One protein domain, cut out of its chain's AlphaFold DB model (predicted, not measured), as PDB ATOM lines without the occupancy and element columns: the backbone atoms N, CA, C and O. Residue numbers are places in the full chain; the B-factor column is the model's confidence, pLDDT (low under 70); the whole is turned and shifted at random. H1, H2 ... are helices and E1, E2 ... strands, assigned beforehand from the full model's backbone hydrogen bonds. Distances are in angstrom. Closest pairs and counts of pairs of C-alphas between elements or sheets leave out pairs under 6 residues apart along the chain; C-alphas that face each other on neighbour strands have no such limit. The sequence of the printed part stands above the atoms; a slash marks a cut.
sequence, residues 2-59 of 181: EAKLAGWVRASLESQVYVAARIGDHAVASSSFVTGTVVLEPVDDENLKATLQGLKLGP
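Overview. This is residues 2 to 59 of the 181 residues of the protein "TonB family protein" of Lysobacter spongiae (UniProt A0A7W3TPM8). A long, narrow hairpin of two strands, E1 and E2, has one helix, H1, beside it, and a long loop reaches out past the hairpin's open end and folds back. Residues 2 to 7 of H1 stick out free. The 58 printed residues, with H1, E1 and E2 in that order, are of mixed class; the sheet is antiparallel. The whole is only just loose, close to extended, with a radius of gyration of the C-alphas of 15.1 A, and a rod spanning 53 by 22 by 18 A.

Along the chain. Find C-alpha 2 at (13.345, 4.145, 28.749), where H1, residues 2 to 14, begins its 18.2 A. E1, residues 33 to 42, covers 28.5 A. E2, residues 48 to 58, covers 29.1 A to C-alpha 58 at (24.003, -10.829, 44.929).

Arrangement. In the hairpin E1 and E2, at 161 degrees, look for N 39 and O 51, 2.8 A apart, within hydrogen-bond range. The closest C-alphas of H1 and E2, Ser 12 and Leu 52, are 7.5 A apart. Every O i to N i+4 pair in H1 is within hydrogen-bond range.

Size, cuts and confidence. The C-alphas farthest apart, Gly 24 and Asp 45, are 53.3 A apart. The link from H1 to E1 is long, 18 residues, with residues 22 to 23 paired antiparallel to 26 to 27. The printed part has no cut, and no printed residue is under 70 in pLDDT.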
ATOM      1  N   GLU A   2      13.167   5.489  28.156       81.19
ATOM      2  CA  GLU A   2      13.345   4.145  28.749       81.19
ATOM      3  C   GLU A   2      14.136   3.164  27.876       81.19
ATOM      4  O   GLU A   2      15.118   2.597  28.340       81.19
ATOM      5  N   ALA A   3      13.783   3.013  26.595       85.75
ATOM      6  CA  ALA A   3      14.483   2.076  25.709       85.75
ATOM      7  C   ALA A   3      15.980   2.401  25.523       85.75
ATOM      8  O   ALA A   3      16.798   1.492  25.403       85.75
ATOM      9  N   LYS A   4      16.354   3.691  25.538       87.00
ATOM     10  CA  LYS A   4      17.763   4.116  25.436       87.00
ATOM     11  C   LYS A   4      18.529   3.781  26.714       87.00
ATOM     12  O   LYS A   4      19.631   3.250  26.633       87.00
ATOM     13  N   LEU A   5      17.929   4.053  27.875       85.50
ATOM     14  CA  LEU A   5      18.522   3.723  29.169       85.50
ATOM     15  C   LEU A   5      18.686   2.206  29.326       85.50
ATOM     16  O   LEU A   5      19.774   1.743  29.647       85.50
ATOM     17  N   ALA A   6      17.642   1.431  29.025       88.81
ATOM     18  CA  ALA A   6      17.687  -0.028  29.080       88.81
ATOM     19  C   ALA A   6      18.765  -0.607  28.148       88.81
ATOM     20  O   ALA A   6      19.508  -1.502  28.548       88.81
ATOM     21  N   GLY A   7      18.896  -0.066  26.931       92.50
ATOM     22  CA  GLY A   7      19.959  -0.444  25.998       92.50
ATOM     23  C   GLY A   7      21.362  -0.154  26.539       92.50
ATOM     24  O   GLY A   7      22.235  -1.016  26.464       92.50
ATOM     25  N   TRP A   8      21.575   1.024  27.132       91.62
ATOM     26  CA  TRP A   8      22.864   1.387  27.729       91.62
ATOM     27  C   TRP A   8      23.219   0.527  28.948       91.62
ATOM     28  O   TRP A   8      24.356   0.064  29.052       91.62
ATOM     29  N   VAL A   9      22.257   0.261  29.843       92.00
ATOM     30  CA  VAL A   9      22.469  -0.633  30.995       92.00
ATOM     31  C   VAL A   9      22.847  -2.026  30.504       92.00
ATOM     32  O   VAL A   9      23.833  -2.587  30.969       92.00
ATOM     33  N   ARG A  10      22.119  -2.558  29.514       92.69
ATOM     34  CA  ARG A  10      22.420  -3.861  28.918       92.69
ATOM     35  C   ARG A  10      23.846  -3.928  28.377       92.69
ATOM     36  O   ARG A  10      24.590  -4.809  28.786       92.69
ATOM     37  N   ALA A  11      24.239  -2.978  27.528       93.12
ATOM     38  CA  ALA A  11      25.588  -2.930  26.965       93.12
ATOM     39  C   ALA A  11      26.669  -2.792  28.056       93.12
ATOM     40  O   ALA A  11      27.738  -3.395  27.970       93.12
ATOM     41  N   SER A  12      26.378  -2.036  29.122       92.75
ATOM     42  CA  SER A  12      27.293  -1.882  30.256       92.75
ATOM     43  C   SER A  12      27.482  -3.195  31.019       92.75
ATOM     44  O   SER A  12      28.607  -3.514  31.394       92.75
ATOM     45  N   LEU A  13      26.418  -3.986  31.197       93.31
ATOM     46  CA  LEU A  13      26.484  -5.315  31.813       93.31
ATOM     47  C   LEU A  13      27.170  -6.340  30.894       93.31
ATOM     48  O   LEU A  13      28.038  -7.077  31.342       93.31
ATOM     49  N   GLU A  14      26.870  -6.340  29.594       93.69
ATOM     50  CA  GLU A  14      27.485  -7.250  28.611       93.69
ATOM     51  C   GLU A  14      29.011  -7.074  28.488       93.69
ATOM     52  O   GLU A  14      29.706  -8.013  28.107       93.69
ATOM     53  N   SER A  15      29.548  -5.903  28.845       93.38
ATOM     54  CA  SER A  15      30.999  -5.656  28.857       93.38
ATOM     55  C   SER A  15      31.723  -6.170  30.111       93.38
ATOM     56  O   SER A  15      32.953  -6.122  30.164       93.38
ATOM     57  N   GLN A  16      30.998  -6.662  31.120       94.88
ATOM     58  CA  GLN A  16      31.596  -7.172  32.355       94.88
ATOM     59  C   GLN A  16      32.032  -8.639  32.237       94.88
ATOM     60  O   GLN A  16      31.493  -9.417  31.451       94.88
ATOM     61  N   VAL A  17      32.983  -9.049  33.085       95.06
ATOM     62  CA  VAL A  17      33.433 -10.447  33.178       95.06
ATOM     63  C   VAL A  17      32.811 -11.120  34.396       95.06
ATOM     64  O   VAL A  17      33.056 -10.721  35.537       95.06
ATOM     65  N   TYR A  18      32.060 -12.192  34.161       94.56
ATOM     66  CA  TYR A  18      31.308 -12.905  35.190       94.56
ATOM     67  C   TYR A  18      31.951 -14.240  35.567       94.56
ATOM     68  O   TYR A  18      32.474 -14.966  34.723       94.56
ATOM     69  N   VAL A  19      31.823 -14.610  36.838       94.62
ATOM     70  CA  VAL A  19      31.966 -15.991  37.296       94.62
ATOM     71  C   VAL A  19      30.573 -16.607  37.365       94.62
ATOM     72  O   VAL A  19      29.706 -16.112  38.087       94.62
ATOM     73  N   ALA A  20      30.370 -17.684  36.607       93.62
ATOM     74  CA  ALA A  20      29.084 -18.362  36.506       93.62
ATOM     75  C   ALA A  20      28.648 -19.015  37.825       93.62
ATOM     76  O   ALA A  20      29.478 -19.535  38.579       93.62
ATOM     77  N   ALA A  21      27.330 -19.046  38.032       93.50
ATOM     78  CA  ALA A  21      26.687 -19.933  38.988       93.50
ATOM     79  C   ALA A  21      26.989 -21.397  38.645       93.50
ATOM     80  O   ALA A  21      27.085 -21.750  37.465       93.50
ATOM     81  N   ARG A  22      27.140 -22.250  39.664       91.50
ATOM     82  CA  ARG A  22      27.479 -23.667  39.480       91.50
ATOM     83  C   ARG A  22      26.654 -24.599  40.357       91.50
ATOM     84  O   ARG A  22      26.334 -24.258  41.491       91.50
ATOM     85  N   ILE A  23      26.380 -25.797  39.846       90.19
ATOM     86  CA  ILE A  23      25.906 -26.956  40.613       90.19
ATOM     87  C   ILE A  23      26.913 -28.083  40.377       90.19
ATOM     88  O   ILE A  23      27.060 -28.571  39.256       90.19
ATOM     89  N   GLY A  24      27.650 -28.457  41.427       88.31
ATOM     90  CA  GLY A  24      28.864 -29.260  41.262       88.31
ATOM     91  C   GLY A  24      29.849 -28.543  40.335       88.31
ATOM     92  O   GLY A  24      30.122 -27.356  40.521       88.31
ATOM     93  N   ASP A  25      30.316 -29.241  39.303       88.94
ATOM     94  CA  ASP A  25      31.267 -28.698  38.325       88.94
ATOM     95  C   ASP A  25      30.596 -28.013  37.120       88.94
ATOM     96  O   ASP A  25      31.273 -27.415  36.277       88.94
ATOM     97  N   HIS A  26      29.264 -28.052  37.025       92.69
ATOM     98  CA  HIS A  26      28.529 -27.543  35.870       92.69
ATOM     99  C   HIS A  26      28.075 -26.101  36.074       92.69
ATOM    100  O   HIS A  26      27.453 -25.771  37.083       92.69
ATOM    101  N   ALA A  27      28.352 -25.249  35.084       94.12
ATOM    102  CA  ALA A  27      27.749 -23.925  35.005       94.12
ATOM    103  C   ALA A  27      26.262 -24.049  34.656       94.12
ATOM    104  O   ALA A  27      25.890 -24.832  33.782       94.12
ATOM    105  N   VAL A  28      25.428 -23.267  35.331       94.88
ATOM    106  CA  VAL A  28      23.966 -23.336  35.206       94.88
ATOM    107  C   VAL A  28      23.369 -21.949  35.017       94.88
ATOM    108  O   VAL A  28      23.976 -20.940  35.385       94.88
ATOM    109  N   ALA A  29      22.172 -21.896  34.432       92.94
ATOM    110  CA  ALA A  29      21.427 -20.653  34.314       92.94
ATOM    111  C   ALA A  29      21.101 -20.103  35.709       92.94
ATOM    112  O   ALA A  29      20.766 -20.848  36.628       92.94
ATOM    113  N   SER A  30      21.185 -18.790  35.882       93.06
ATOM    114  CA  SER A  30      20.898 -18.139  37.159       93.06
ATOM    115  C   SER A  30      20.349 -16.745  36.938       93.06
ATOM    116  O   SER A  30      20.718 -16.080  35.970       93.06
ATOM    117  N   SER A  31      19.539 -16.280  37.881       91.19
ATOM    118  CA  SER A  31      19.114 -14.889  37.975       91.19
ATOM    119  C   SER A  31      19.655 -14.289  39.267       91.19
ATOM    120  O   SER A  31      19.460 -14.856  40.342       91.19
ATOM    121  N   SER A  32      20.297 -13.132  39.149       92.62
ATOM    122  CA  SER A  32      20.804 -12.345  40.270       92.62
ATOM    123  C   SER A  32      20.358 -10.903  40.108       92.62
ATOM    124  O   SER A  32      20.123 -10.431  38.992       92.62
ATOM    125  N   PHE A  33      20.308 -10.189  41.222       93.44
ATOM    126  CA  PHE A  33      20.177  -8.744  41.212       93.44
ATOM    127  C   PHE A  33      21.527  -8.117  40.908       93.44
ATOM    128  O   PHE A  33      22.571  -8.692  41.225       93.44
ATOM    129  N   VAL A  34      21.486  -6.948  40.277       93.38
ATOM    130  CA  VAL A  34      22.649  -6.089  40.100       93.38
ATOM    131  C   VAL A  34      22.420  -4.804  40.878       93.38
ATOM    132  O   VAL A  34      21.397  -4.141  40.702       93.38
ATOM    133  N   THR A  35      23.365  -4.462  41.746       92.06
ATOM    134  CA  THR A  35      23.409  -3.172  42.439       92.06
ATOM    135  C   THR A  35      24.611  -2.378  41.957       92.06
ATOM    136  O   THR A  35      25.572  -2.939  41.431       92.06
ATOM    137  N   GLY A  36      24.540  -1.060  42.096       91.88
ATOM    138  CA  GLY A  36      25.614  -0.144  41.744       91.88
ATOM    139  C   GLY A  36      25.109   1.289  41.678       91.88
ATOM    140  O   GLY A  36      23.919   1.555  41.854       91.88
ATOM    141  N   THR A  37      26.023   2.204  41.390       92.88
ATOM    142  CA  THR A  37      25.730   3.635  41.329       92.88
ATOM    143  C   THR A  37      25.884   4.130  39.902       92.88
ATOM    144  O   THR A  37      26.899   3.870  39.252       92.88
ATOM    145  N   VAL A  38      24.890   4.874  39.420       94.44
ATOM    146  CA  VAL A  38      25.050   5.694  38.217       94.44
ATOM    147  C   VAL A  38      25.746   6.983  38.635       94.44
ATOM    148  O   VAL A  38      25.182   7.778  39.383       94.44
ATOM    149  N   VAL A  39      26.968   7.188  38.158       94.69
ATOM    150  CA  VAL A  39      27.724   8.423  38.367       94.69
ATOM    151  C   VAL A  39      27.575   9.295  37.131       94.69
ATOM    152  O   VAL A  39      27.868   8.856  36.017       94.69
ATOM    153  N   LEU A  40      27.080  10.514  37.343       94.69
ATOM    154  CA  LEU A  40      26.868  11.518  36.309       94.69
ATOM    155  C   LEU A  40      27.923  12.614  36.461       94.69
ATOM    156  O   LEU A  40      27.943  13.316  37.469       94.69
ATOM    157  N   GLU A  41      28.787  12.751  35.463       95.25
ATOM    158  CA  GLU A  41      29.852  13.756  35.431       95.25
ATOM    159  C   GLU A  41      29.544  14.786  34.338       95.25
ATOM    160  O   GLU A  41      29.214  14.383  33.220       95.25
ATOM    161  N   PRO A  42      29.639  16.100  34.607       96.75
ATOM    162  CA  PRO A  42      29.488  17.099  33.560       96.75
ATOM    163  C   PRO A  42      30.634  16.988  32.553       96.75
ATOM    164  O   PRO A  42      31.805  16.905  32.923       96.75
ATOM    165  N   VAL A  43      30.282  16.977  31.270       96.56
ATOM    166  CA  VAL A  43      31.228  17.154  30.159       96.56
ATOM    167  C   VAL A  43      31.320  18.642  29.819       96.56
ATOM    168  O   VAL A  43      32.415  19.159  29.615       96.56
ATOM    169  N   ASP A  44      30.170  19.315  29.820       95.88
ATOM    170  CA  ASP A  44      29.974  20.758  29.682       95.88
ATOM    171  C   ASP A  44      28.644  21.154  30.367       95.88
ATOM    172  O   ASP A  44      28.049  20.341  31.082       95.88
ATOM    173  N   ASP A  45      28.182  22.392  30.174       94.69
ATOM    174  CA  ASP A  45      26.975  22.931  30.822       94.69
ATOM    175  C   ASP A  45      25.661  22.269  30.358       94.69
ATOM    176  O   ASP A  45      24.638  22.393  31.033       94.69
ATOM    177  N   GLU A  46      25.666  21.552  29.231       94.50
ATOM    178  CA  GLU A  46      24.473  20.924  28.646       94.50
ATOM    179  C   GLU A  46      24.554  19.389  28.623       94.50
ATOM    180  O   GLU A  46      23.527  18.714  28.492       94.50
ATOM    181  N   ASN A  47      25.751  18.817  28.776       93.38
ATOM    182  CA  ASN A  47      26.005  17.394  28.591       93.38
ATOM    183  C   ASN A  47      26.570  16.720  29.844       93.38
ATOM    184  O   ASN A  47      27.566  17.145  30.429       93.38
ATOM    185  N   LEU A  48      25.980  15.572  30.195       94.19
ATOM    186  CA  LEU A  48      26.455  14.688  31.258       94.19
ATOM    187  C   LEU A  48      26.961  13.368  30.673       94.19
ATOM    188  O   LEU A  48      26.317  12.750  29.823       94.19
ATOM    189  N   LYS A  49      28.081  12.881  31.200       92.81
ATOM    190  CA  LYS A  49      28.579  11.525  30.999       92.81
ATOM    191  C   LYS A  49      28.078  10.638  32.134       92.81
ATOM    192  O   LYS A  49      28.386  10.880  33.297       92.81
ATOM    193  N   ALA A  50      27.344   9.584  31.789       92.69
ATOM    194  CA  ALA A  50      26.912   8.567  32.741       92.69
ATOM    195  C   ALA A  50      27.886   7.381  32.767       92.69
ATOM    196  O   ALA A  50      28.274   6.861  31.719       92.69
ATOM    197  N   THR A  51      28.242   6.918  33.962       92.62
ATOM    198  CA  THR A  51      29.016   5.689  34.179       92.62
ATOM    199  C   THR A  51      28.359   4.826  35.253       92.62
ATOM    200  O   THR A  51      27.713   5.350  36.157       92.62
ATOM    201  N   LEU A  52      28.496   3.502  35.152       92.81
ATOM    202  CA  LEU A  52      28.156   2.590  36.247       92.81
ATOM    203  C   LEU A  52      29.409   2.335  37.079       92.81
ATOM    204  O   LEU A  52      30.447   1.966  36.533       92.81
ATOM    205  N   GLN A  53      29.303   2.509  38.391       92.38
ATOM    206  CA  GLN A  53      30.389   2.261  39.332       92.38
ATOM    207  C   GLN A  53      29.936   1.325  40.450       92.38
ATOM    208  O   GLN A  53      28.758   1.285  40.810       92.38
ATOM    209  N   GLY A  54      30.891   0.567  40.996       90.75
ATOM    210  CA  GLY A  54      30.651  -0.317  42.138       90.75
ATOM    211  C   GLY A  54      29.633  -1.421  41.862       90.75
ATOM    212  O   GLY A  54      28.896  -1.791  42.769       90.75
ATOM    213  N   LEU A  55      29.564  -1.920  40.620       93.25
ATOM    214  CA  LEU A  55      28.630  -2.984  40.266       93.25
ATOM    215  C   LEU A  55      28.888  -4.238  41.107       93.25
ATOM    216  O   LEU A  55      30.036  -4.662  41.270       93.25
ATOM    217  N   LYS A  56      27.814  -4.844  41.610       93.50
ATOM    218  CA  LYS A  56      27.840  -6.114  42.341       93.50
ATOM    219  C   LYS A  56      26.653  -6.979  41.947       93.50
ATOM    220  O   LYS A  56      25.576  -6.469  41.650       93.50
ATOM    221  N   LEU A  57      26.862  -8.292  41.973       94.19
ATOM    222  CA  LEU A  57      25.800  -9.292  41.944       94.19
ATOM    223  C   LEU A  57      25.594  -9.892  43.333       94.19
ATOM    224  O   LEU A  57      26.562 -10.133  44.064       94.19
ATOM    225  N   GLY A  58      24.346 -10.168  43.682       92.56
ATOM    226  CA  GLY A  58      24.003 -10.829  44.929       92.56
ATOM    227  C   GLY A  58      22.549 -10.608  45.335       92.56
ATOM    228  O   GLY A  58      21.773 -10.010  44.584       92.56
ATOM    229  N   PRO A  59      22.176 -11.054  46.544       92.25
ATOM    230  CA  PRO A  59      20.877 -10.747  47.119       92.25
ATOM    231  C   PRO A  59      20.773  -9.251  47.416       92.25
ATOM    232  O   PRO A  59      21.720  -8.626  47.899       92.25
TER     233      PRO A  59